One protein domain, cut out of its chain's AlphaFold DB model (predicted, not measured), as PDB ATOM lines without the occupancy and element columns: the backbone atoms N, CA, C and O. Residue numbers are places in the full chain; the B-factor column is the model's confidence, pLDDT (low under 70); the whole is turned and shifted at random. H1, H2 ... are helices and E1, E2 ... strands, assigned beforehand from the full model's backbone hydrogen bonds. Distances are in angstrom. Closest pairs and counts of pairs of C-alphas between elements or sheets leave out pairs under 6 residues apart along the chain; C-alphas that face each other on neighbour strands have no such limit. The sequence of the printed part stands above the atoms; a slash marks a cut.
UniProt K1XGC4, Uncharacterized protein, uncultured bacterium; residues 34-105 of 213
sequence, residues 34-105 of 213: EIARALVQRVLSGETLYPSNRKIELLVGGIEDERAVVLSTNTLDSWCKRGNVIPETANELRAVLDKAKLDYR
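AT A GLANCE: This is residues 34 to 105 of the 213 residues of an uncharacterized protein of uncultured bacterium (UniProt K1XGC4). An antiparallel hairpin of two strands, E1 and E2, packs through E1 on H1, which is in the middle, with H3 side by side with H1 beyond it. H2 leads from E2 to H3, along one side of this stack. The printed part has 72 residues with three named helices and two named strands, in the order H1, E1, E2, H2, H3; the class is mixed. It is compact, with a radius of gyration of the C-alphas of 11.9 A, and spans 30 by 29 by 25 A.

HOW THE PARTS SIT: E1, residues 55 to 60, and E2, residues 67 to 72, form a hairpin at 152 degrees, with N 56 and O 71 within hydrogen-bond range at 2.7 A. The closest C-alphas of E1 and H1, residues 34 to 44, are those of Val 60 and Glu 34, 5.8 A. H3, residues 93 to 105, touches H1 at a shallow tilt of 26 degrees, the same way, closest at C-alphas 104 and 44, 5.3 A. With residues 93 to 94 alone H3 touches H2, residues 73 to 81, about perpendicular at 74 degrees, closest at C-alphas 94 and 80, 5.1 A. In H1, H2 and H3 every O i to N i+4 pair is within hydrogen-bond range.

IN THESE COORDINATES: E1 is 15.0 A long, E2 16.2 A, H1 15.1 A, H2 12.2 A and H3 18.4 A. H1 begins at C-alpha 34 (171.737, 143.536, 217.748); H3 ends at C-alpha 105 (148.864, 142.137, 217.397).

THE WHOLE: The C-alphas farthest apart, of Glu 64 and Lys 81, are 33.4 A apart. The printed part has no cut; H2 to H3 is a long link. Residues 61 to 65 have pLDDT under 70.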
ATOM      1  N   GLU A  34     172.133 143.448 216.344       85.88
ATOM      2  CA  GLU A  34     171.737 143.536 217.748       85.88
ATOM      3  C   GLU A  34     170.762 144.695 217.979       85.88
ATOM      4  O   GLU A  34     169.725 144.499 218.607       85.88
ATOM      5  N   ILE A  35     171.011 145.860 217.367       87.38
ATOM      6  CA  ILE A  35     170.070 146.990 217.376       87.38
ATOM      7  C   ILE A  35     168.731 146.582 216.753       87.38
ATOM      8  O   ILE A  35     167.671 146.883 217.300       87.38
ATOM      9  N   ALA A  36     168.759 145.870 215.622       87.94
ATOM     10  CA  ALA A  36     167.540 145.391 214.976       87.94
ATOM     11  C   ALA A  36     166.755 144.412 215.866       87.94
ATOM     12  O   ALA A  36     165.532 144.510 215.952       87.94
ATOM     13  N   ARG A  37     167.444 143.503 216.567       88.38
ATOM     14  CA  ARG A  37     166.827 142.584 217.538       88.38
ATOM     15  C   ARG A  37     166.210 143.326 218.720       88.38
ATOM     16  O   ARG A  37     165.066 143.043 219.051       88.38
ATOM     17  N   ALA A  38     166.917 144.295 219.294       89.00
ATOM     18  CA  ALA A  38     166.411 145.102 220.400       89.00
ATOM     19  C   ALA A  38     165.159 145.901 219.996       89.00
ATOM     20  O   ALA A  38     164.179 145.949 220.735       89.00
ATOM     21  N   LEU A  39     165.136 146.466 218.781       90.44
ATOM     22  CA  LEU A  39     163.946 147.134 218.240       90.44
ATOM     23  C   LEU A  39     162.762 146.169 218.087       90.44
ATOM     24  O   LEU A  39     161.633 146.534 218.408       90.44
ATOM     25  N   VAL A  40     163.004 144.943 217.617       90.44
ATOM     26  CA  VAL A  40     161.965 143.905 217.518       90.44
ATOM     27  C   VAL A  40     161.451 143.510 218.900       90.44
ATOM     28  O   VAL A  40     160.242 143.467 219.100       90.44
ATOM     29  N   GLN A  41     162.342 143.272 219.863       89.62
ATOM     30  CA  GLN A  41     161.968 142.942 221.240       89.62
ATOM     31  C   GLN A  41     161.123 144.046 221.876       89.62
ATOM     32  O   GLN A  41     160.100 143.747 222.482       89.62
ATOM     33  N   ARG A  42     161.481 145.315 221.653       90.81
ATOM     34  CA  ARG A  42     160.702 146.476 222.100       90.81
ATOM     35  C   ARG A  42     159.292 146.501 221.501       90.81
ATOM     36  O   ARG A  42     158.325 146.803 222.190       90.81
ATOM     37  N   VAL A  43     159.141 146.152 220.222       91.75
ATOM     38  CA  VAL A  43     157.808 146.026 219.601       91.75
ATOM     39  C   VAL A  43     157.019 144.877 220.226       91.75
ATOM     40  O   VAL A  43     155.835 145.038 220.513       91.75
ATOM     41  N   LEU A  44     157.663 143.731 220.451       89.25
ATOM     42  CA  LEU A  44     157.027 142.553 221.041       89.25
ATOM     43  C   LEU A  44     156.662 142.751 222.521       89.25
ATOM     44  O   LEU A  44     155.676 142.171 222.971       89.25
ATOM     45  N   SER A  45     157.380 143.599 223.266       87.88
ATOM     46  CA  SER A  45     156.989 144.005 224.625       87.88
ATOM     47  C   SER A  45     155.794 144.969 224.640       87.88
ATOM     48  O   SER A  45     155.181 145.184 225.685       87.88
ATOM     49  N   GLY A  46     155.403 145.510 223.480       85.94
ATOM     50  CA  GLY A  46     154.324 146.489 223.341       85.94
ATOM     51  C   GLY A  46     154.763 147.933 223.584       85.94
ATOM     52  O   GLY A  46     153.918 148.825 223.664       85.94
ATOM     53  N   GLU A  47     156.065 148.188 223.692       87.88
ATOM     54  CA  GLU A  47     156.601 149.536 223.827       87.88
ATOM     55  C   GLU A  47     156.570 150.297 222.495       87.88
ATOM     56  O   GLU A  47     156.727 149.747 221.401       87.88
ATOM     57  N   THR A  48     156.397 151.619 222.579       86.62
ATOM     58  CA  THR A  48     156.420 152.471 221.387       86.62
ATOM     59  C   THR A  48     157.843 152.627 220.840       86.62
ATOM     60  O   THR A  48     158.803 152.866 221.581       86.62
ATOM     61  N   LEU A  49     157.961 152.548 219.512       86.56
ATOM     62  CA  LEU A  49     159.163 152.940 218.768       86.56
ATOM     63  C   LEU A  49     159.297 154.466 218.633       86.56
ATOM     64  O   LEU A  49     160.361 154.960 218.277       86.56
ATOM     65  N   TYR A  50     158.230 155.215 218.920       87.56
ATOM     66  CA  TYR A  50     158.167 156.669 218.782       87.56
ATOM     67  C   TYR A  50     157.755 157.313 220.111       87.56
ATOM     68  O   TYR A  50     156.610 157.746 220.263       87.56
ATOM     69  N   PRO A  51     158.652 157.332 221.113       86.00
ATOM     70  CA  PRO A  51     158.397 158.006 222.381       86.00
ATOM     71  C   PRO A  51     158.397 159.535 222.215       86.00
ATOM     72  O   PRO A  51     159.019 160.086 221.302       86.00
ATOM     73  N   SER A  52     157.715 160.240 223.123       85.44
ATOM     74  CA  SER A  52     157.546 161.705 223.085       85.44
ATOM     75  C   SER A  52     158.871 162.474 223.131       85.44
ATOM     76  O   SER A  52     159.018 163.503 222.473       85.44
ATOM     77  N   ASN A  53     159.865 161.941 223.845       86.69
ATOM     78  CA  ASN A  53     161.220 162.492 223.954       86.69
ATOM     79  C   ASN A  53     162.073 162.307 222.677       86.69
ATOM     80  O   ASN A  53     163.231 162.722 222.653       86.69
ATOM     81  N   ARG A  54     161.525 161.680 221.620       85.81
ATOM     82  CA  ARG A  54     162.181 161.399 220.329       85.81
ATOM     83  C   ARG A  54     163.469 160.570 220.425       85.81
ATOM     84  O   ARG A  54     164.179 160.469 219.417       85.81
ATOM     85  N   LYS A  55     163.755 159.958 221.578       87.38
ATOM     86  CA  LYS A  55     164.923 159.108 221.834       87.38
ATOM     87  C   LYS A  55     164.464 157.715 222.258       87.38
ATOM     88  O   LYS A  55     163.640 157.574 223.149       87.38
ATOM     89  N   ILE A  56     164.999 156.700 221.600       85.25
ATOM     90  CA  ILE A  56     164.728 155.291 221.843       85.25
ATOM     91  C   ILE A  56     165.926 154.743 222.605       85.25
ATOM     92  O   ILE A  56     167.038 154.734 222.083       85.25
ATOM     93  N   GLU A  57     165.693 154.297 223.828       84.62
ATOM     94  CA  GLU A  57     166.690 153.591 224.620       84.62
ATOM     95  C   GLU A  57     166.556 152.100 224.314       84.62
ATOM     96  O   GLU A  57     165.472 151.517 224.424       84.62
ATOM     97  N   LEU A  58     167.643 151.503 223.834       84.44
ATOM     98  CA  LEU A  58     167.720 150.089 223.505       84.44
ATOM     99  C   LEU A  58     168.771 149.434 224.381       84.44
ATOM    100  O   LEU A  58     169.894 149.921 224.469       84.44
ATOM    101  N   LEU A  59     168.418 148.299 224.966       82.81
ATOM    102  CA  LEU A  59     169.386 147.402 225.579       82.81
ATOM    103  C   LEU A  59     169.891 146.471 224.479       82.81
ATOM    104  O   LEU A  59     169.120 145.740 223.858       82.81
ATOM    105  N   VAL A  60     171.176 146.590 224.163       80.62
ATOM    106  CA  VAL A  60     171.842 145.876 223.076       80.62
ATOM    107  C   VAL A  60     172.977 145.075 223.695       80.62
ATOM    108  O   VAL A  60     173.916 145.656 224.230       80.62
ATOM    109  N   GLY A  61     172.879 143.748 223.664       69.06
ATOM    110  CA  GLY A  61     173.855 142.891 224.328       69.06
ATOM    111  C   GLY A  61     173.367 141.467 224.549       69.06
ATOM    112  O   GLY A  61     172.192 141.158 224.336       69.06
ATOM    113  N   GLY A  62     174.292 140.591 224.939       65.88
ATOM    114  CA  GLY A  62     173.969 139.285 225.514       65.88
ATOM    115  C   GLY A  62     173.679 139.393 227.013       65.88
ATOM    116  O   GLY A  62     173.748 140.475 227.581       65.88
ATOM    117  N   ILE A  63     173.408 138.253 227.651       61.38
ATOM    118  CA  ILE A  63     173.049 138.147 229.080       61.38
ATOM    119  C   ILE A  63     174.121 138.756 230.013       61.38
ATOM    120  O   ILE A  63     173.799 139.163 231.123       61.38
ATOM    121  N   GLU A  64     175.379 138.847 229.567       61.72
ATOM    122  CA  GLU A  64     176.515 139.296 230.391       61.72
ATOM    123  C   GLU A  64     177.038 140.706 230.047       61.72
ATOM    124  O   GLU A  64     177.727 141.300 230.866       61.72
ATOM    125  N   ASP A  65     176.673 141.278 228.891       67.69
ATOM    126  CA  ASP A  65     177.196 142.564 228.394       67.69
ATOM    127  C   ASP A  65     176.066 143.422 227.796       67.69
ATOM    128  O   ASP A  65     175.989 143.637 226.582       67.69
ATOM    129  N   GLU A  66     175.155 143.917 228.635       76.25
ATOM    130  CA  GLU A  66     174.106 144.838 228.190       76.25
ATOM    131  C   GLU A  66     174.660 146.256 228.001       76.25
ATOM    132  O   GLU A  66     175.108 146.917 228.940       76.25
ATOM    133  N   ARG A  67     174.603 146.765 226.767       77.88
ATOM    134  CA  ARG A  67     174.937 148.155 226.444       77.88
ATOM    135  C   ARG A  67     173.667 148.932 226.138       77.88
ATOM    136  O   ARG A  67     172.904 148.572 225.244       77.88
ATOM    137  N   ALA A  68     173.470 150.045 226.835       80.25
ATOM    138  CA  ALA A  68     172.408 150.985 226.508       80.25
ATOM    139  C   ALA A  68     172.803 151.806 225.270       80.25
ATOM    140  O   ALA A  68     173.742 152.603 225.299       80.25
ATOM    141  N   VAL A  69     172.077 151.619 224.172       82.44
ATOM    142  CA  VAL A  69     172.225 152.390 222.937       82.44
ATOM    143  C   VAL A  69     171.050 153.350 222.823       82.44
ATOM    144  O   VAL A  69     169.895 152.936 222.738       82.44
ATOM    145  N   VAL A  70     171.347 154.648 222.787       84.56
ATOM    146  CA  VAL A  70     170.337 155.693 222.598       84.56
ATOM    147  C   VAL A  70     170.263 156.064 221.123       84.56
ATOM    148  O   VAL A  70     171.219 156.573 220.543       84.56
ATOM    149  N   LEU A  71     169.105 155.837 220.510       85.62
ATOM    150  CA  LEU A  71     168.838 156.162 219.114       85.62
ATOM    151  C   LEU A  71     167.846 157.309 219.000       85.62
ATOM    152  O   LEU A  71     166.882 157.390 219.751       85.62
ATOM    153  N   SER A  72     168.019 158.181 218.012       86.44
ATOM    154  CA  SER A  72     166.967 159.143 217.685       86.44
ATOM    155  C   SER A  72     165.872 158.481 216.841       86.44
ATOM    156  O   SER A  72     166.157 157.660 215.967       86.44
ATOM    157  N   THR A  73     164.620 158.885 217.045       86.69
ATOM    158  CA  THR A  73     163.481 158.489 216.190       86.69
ATOM    159  C   THR A  73     163.713 158.842 214.717       86.69
ATOM    160  O   THR A  73     163.397 158.051 213.833       86.69
ATOM    161  N   ASN A  74     164.384 159.965 214.444       86.69
ATOM    162  CA  ASN A  74     164.781 160.364 213.090       86.69
ATOM    163  C   ASN A  74     165.761 159.370 212.443       86.69
ATOM    164  O   ASN A  74     165.723 159.159 211.230       86.69
ATOM    165  N   THR A  75     166.650 158.764 213.235       85.69
ATOM    166  CA  THR A  75     167.585 157.736 212.759       85.69
ATOM    167  C   THR A  75     166.818 156.491 212.323       85.69
ATOM    168  O   THR A  75     167.053 155.991 211.223       85.69
ATOM    169  N   LEU A  76     165.855 156.048 213.136       86.31
ATOM    170  CA  LEU A  76     164.978 154.924 212.810       86.31
ATOM    171  C   LEU A  76     164.157 155.202 211.542       86.31
ATOM    172  O   LEU A  76     164.146 154.381 210.626       86.31
ATOM    173  N   ASP A  77     163.548 156.384 211.437       86.88
ATOM    174  CA  ASP A  77     162.790 156.791 210.249       86.88
ATOM    175  C   ASP A  77     163.656 156.828 208.996       86.88
ATOM    176  O   ASP A  77     163.231 156.392 207.927       86.88
ATOM    177  N   SER A  78     164.885 157.328 209.114       85.94
ATOM    178  CA  SER A  78     165.849 157.339 208.019       85.94
ATOM    179  C   SER A  78     166.193 155.918 207.569       85.94
ATOM    180  O   SER A  78     166.198 155.645 206.369       85.94
ATOM    181  N   TRP A  79     166.426 154.989 208.500       87.06
ATOM    182  CA  TRP A  79     166.700 153.587 208.175       87.06
ATOM    183  C   TRP A  79     165.512 152.899 207.499       87.06
ATOM    184  O   TRP A  79     165.707 152.196 206.506       87.06
ATOM    185  N   CYS A  80     164.291 153.150 207.971       86.31
ATOM    186  CA  CYS A  80     163.072 152.613 207.371       86.31
ATOM    187  C   CYS A  80     162.793 153.203 205.979       86.31
ATOM    188  O   CYS A  80     162.446 152.461 205.063       86.31
ATOM    189  N   LYS A  81     162.967 154.520 205.790       85.38
ATOM    190  CA  LYS A  81     162.729 155.200 204.501       85.38
ATOM    191  C   LYS A  81     163.754 154.827 203.434       85.38
ATOM    192  O   LYS A  81     163.409 154.767 202.262       85.38
ATOM    193  N   ARG A  82     165.007 154.592 203.831       82.06
ATOM    194  CA  ARG A  82     166.096 154.220 202.912       82.06
ATOM    195  C   ARG A  82     166.125 152.732 202.564       82.06
ATOM    196  O   ARG A  82     166.969 152.339 201.766       82.06
ATOM    197  N   GLY A  83     165.262 151.913 203.172       79.69
ATOM    198  CA  GLY A  83     165.295 150.463 202.986       79.69
ATOM    199  C   GLY A  83     166.612 149.859 203.474       79.69
ATOM    200  O   GLY A  83     167.225 149.047 202.784       79.69
ATOM    201  N   ASN A  84     167.109 150.302 204.637       81.94
ATOM    202  CA  ASN A  84     168.341 149.744 205.179       81.94
ATOM    203  C   ASN A  84     168.149 148.256 205.495       81.94
ATOM    204  O   ASN A  84     167.245 147.867 206.239       81.94
ATOM    205  N   VAL A  85     169.047 147.449 204.942       83.75
ATOM    206  CA  VAL A  85     169.097 146.008 205.171       83.75
ATOM    207  C   VAL A  85     169.868 145.739 206.454       83.75
ATOM    208  O   VAL A  85     170.946 146.297 206.673       83.75
ATOM    209  N   ILE A  86     169.304 144.893 207.312       83.06
ATOM    210  CA  ILE A  86     169.971 144.440 208.526       83.06
ATOM    211  C   ILE A  86     171.134 143.524 208.103       83.06
ATOM    212  O   ILE A  86     170.918 142.584 207.328       83.06
ATOM    213  N   PRO A  87     172.359 143.754 208.607       78.44
ATOM    214  CA  PRO A  87     173.494 142.882 208.325       78.44
ATOM    215  C   PRO A  87     173.172 141.413 208.634       78.44
ATOM    216  O   PRO A  87     172.417 141.119 209.561       78.44
ATOM    217  N   GLU A  88     173.732 140.491 207.844       77.56
ATOM    218  CA  GLU A  88     173.615 139.022 207.982       77.56
ATOM    219  C   GLU A  88     172.239 138.398 207.706       77.56
ATOM    220  O   GLU A  88     172.169 137.224 207.364       77.56
ATOM    221  N   THR A  89     171.142 139.143 207.835       75.69
ATOM    222  CA  THR A  89     169.784 138.604 207.622       75.69
ATOM    223  C   THR A  89     169.225 138.897 206.237       75.69
ATOM    224  O   THR A  89     168.211 138.314 205.874       75.69
ATOM    225  N   ALA A  90     169.862 139.796 205.475       79.75
ATOM    226  CA  ALA A  90     169.422 140.258 204.153       79.75
ATOM    227  C   ALA A  90     167.996 140.855 204.110       79.75
ATOM    228  O   ALA A  90     167.506 141.203 203.040       79.75
ATOM    229  N   ASN A  91     167.359 141.038 205.268       83.94
ATOM    230  CA  ASN A  91     166.013 141.573 205.390       83.94
ATOM    231  C   ASN A  91     166.045 143.083 205.623       83.94
ATOM    232  O   ASN A  91     166.884 143.605 206.363       83.94
ATOM    233  N   GLU A  92     165.087 143.786 205.032       87.75
ATOM    234  CA  GLU A  92     164.871 145.201 205.313       87.75
ATOM    235  C   GLU A  92     164.366 145.399 206.744       87.75
ATOM    236  O   GLU A  92     163.447 144.709 207.196       87.75
ATOM    237  N   LEU A  93     164.913 146.397 207.444       87.94
ATOM    238  CA  LEU A  93     164.493 146.722 208.810       87.94
ATOM    239  C   LEU A  93     162.985 146.985 208.896       87.94
ATOM    240  O   LEU A  93     162.327 146.528 209.826       87.94
ATOM    241  N   ARG A  94     162.427 147.683 207.900       89.38
ATOM    242  CA  ARG A  94     160.995 147.993 207.842       89.38
ATOM    243  C   ARG A  94     160.142 146.725 207.824       89.38
ATOM    244  O   ARG A  94     159.238 146.606 208.642       89.38
ATOM    245  N   ALA A  95     160.460 145.777 206.943       89.44
ATOM    246  CA  ALA A  95     159.719 144.524 206.826       89.44
ATOM    247  C   ALA A  95     159.769 143.712 208.129       89.44
ATOM    248  O   ALA A  95     158.754 143.173 208.568       89.44
ATOM    249  N   VAL A  96     160.930 143.675 208.786       91.56
ATOM    250  CA  VAL A  96     161.100 142.984 210.072       91.56
ATOM    251  C   VAL A  96     160.269 143.639 211.177       91.56
ATOM    252  O   VAL A  96     159.597 142.937 211.932       91.56
ATOM    253  N   LEU A  97     160.263 144.971 211.263       91.44
ATOM    254  CA  LEU A  97     159.465 145.689 212.260       91.44
ATOM    255  C   LEU A  97     157.963 145.576 211.994       91.44
ATOM    256  O   LEU A  97     157.187 145.457 212.939       91.44
ATOM    257  N   ASP A  98     157.538 145.598 210.733       92.19
ATOM    258  CA  ASP A  98     156.129 145.439 210.376       92.19
ATOM    259  C   ASP A  98     155.639 144.014 210.670       92.19
ATOM    260  O   ASP A  98     154.547 143.854 211.219       92.19
ATOM    261  N   LYS A  99     156.478 142.997 210.433       92.56
ATOM    262  CA  LYS A  99     156.212 141.623 210.875       92.56
ATOM    263  C   LYS A  99     156.103 141.534 212.397       92.56
ATOM    264  O   LYS A  99     155.101 141.041 212.893       92.56
ATOM    265  N   ALA A 100     157.055 142.099 213.141       91.56
ATOM    266  CA  ALA A 100     157.016 142.094 214.605       91.56
ATOM    267  C   ALA A 100     155.757 142.779 215.171       91.56
ATOM    268  O   ALA A 100     155.171 142.303 216.143       91.56
ATOM    269  N   LYS A 101     155.293 143.875 214.554       91.81
ATOM    270  CA  LYS A 101     154.027 144.532 214.932       91.81
ATOM    271  C   LYS A 101     152.821 143.642 214.658       91.81
ATOM    272  O   LYS A 101     151.858 143.681 215.425       91.81
ATOM    273  N   LEU A 102     152.829 142.910 213.545       92.56
ATOM    274  CA  LEU A 102     151.768 141.967 213.210       92.56
ATOM    275  C   LEU A 102     151.745 140.821 214.222       92.56
ATOM    276  O   LEU A 102     150.689 140.593 214.803       92.56
ATOM    277  N   ASP A 103     152.902 140.225 214.508       91.75
ATOM    278  CA  ASP A 103     153.073 139.147 215.487       91.75
ATOM    279  C   ASP A 103     152.620 139.591 216.892       91.75
ATOM    280  O   ASP A 103     151.879 138.890 217.577       91.75
ATOM    281  N   TYR A 104     152.968 140.812 217.315       91.94
ATOM    282  CA  TYR A 104     152.465 141.375 218.572       91.94
ATOM    283  C   TYR A 104     150.932 141.483 218.586       91.94
ATOM    284  O   TYR A 104     150.280 141.116 219.562       91.94
ATOM    285  N   ARG A 105     150.325 141.979 217.498       90.88
ATOM    286  CA  ARG A 105     148.864 142.137 217.397       90.88
ATOM    287  C   ARG A 105     148.142 140.796 217.380       90.88
ATOM    288  O   ARG A 105     147.070 140.703 217.977       90.88
TER     289      ARG A 105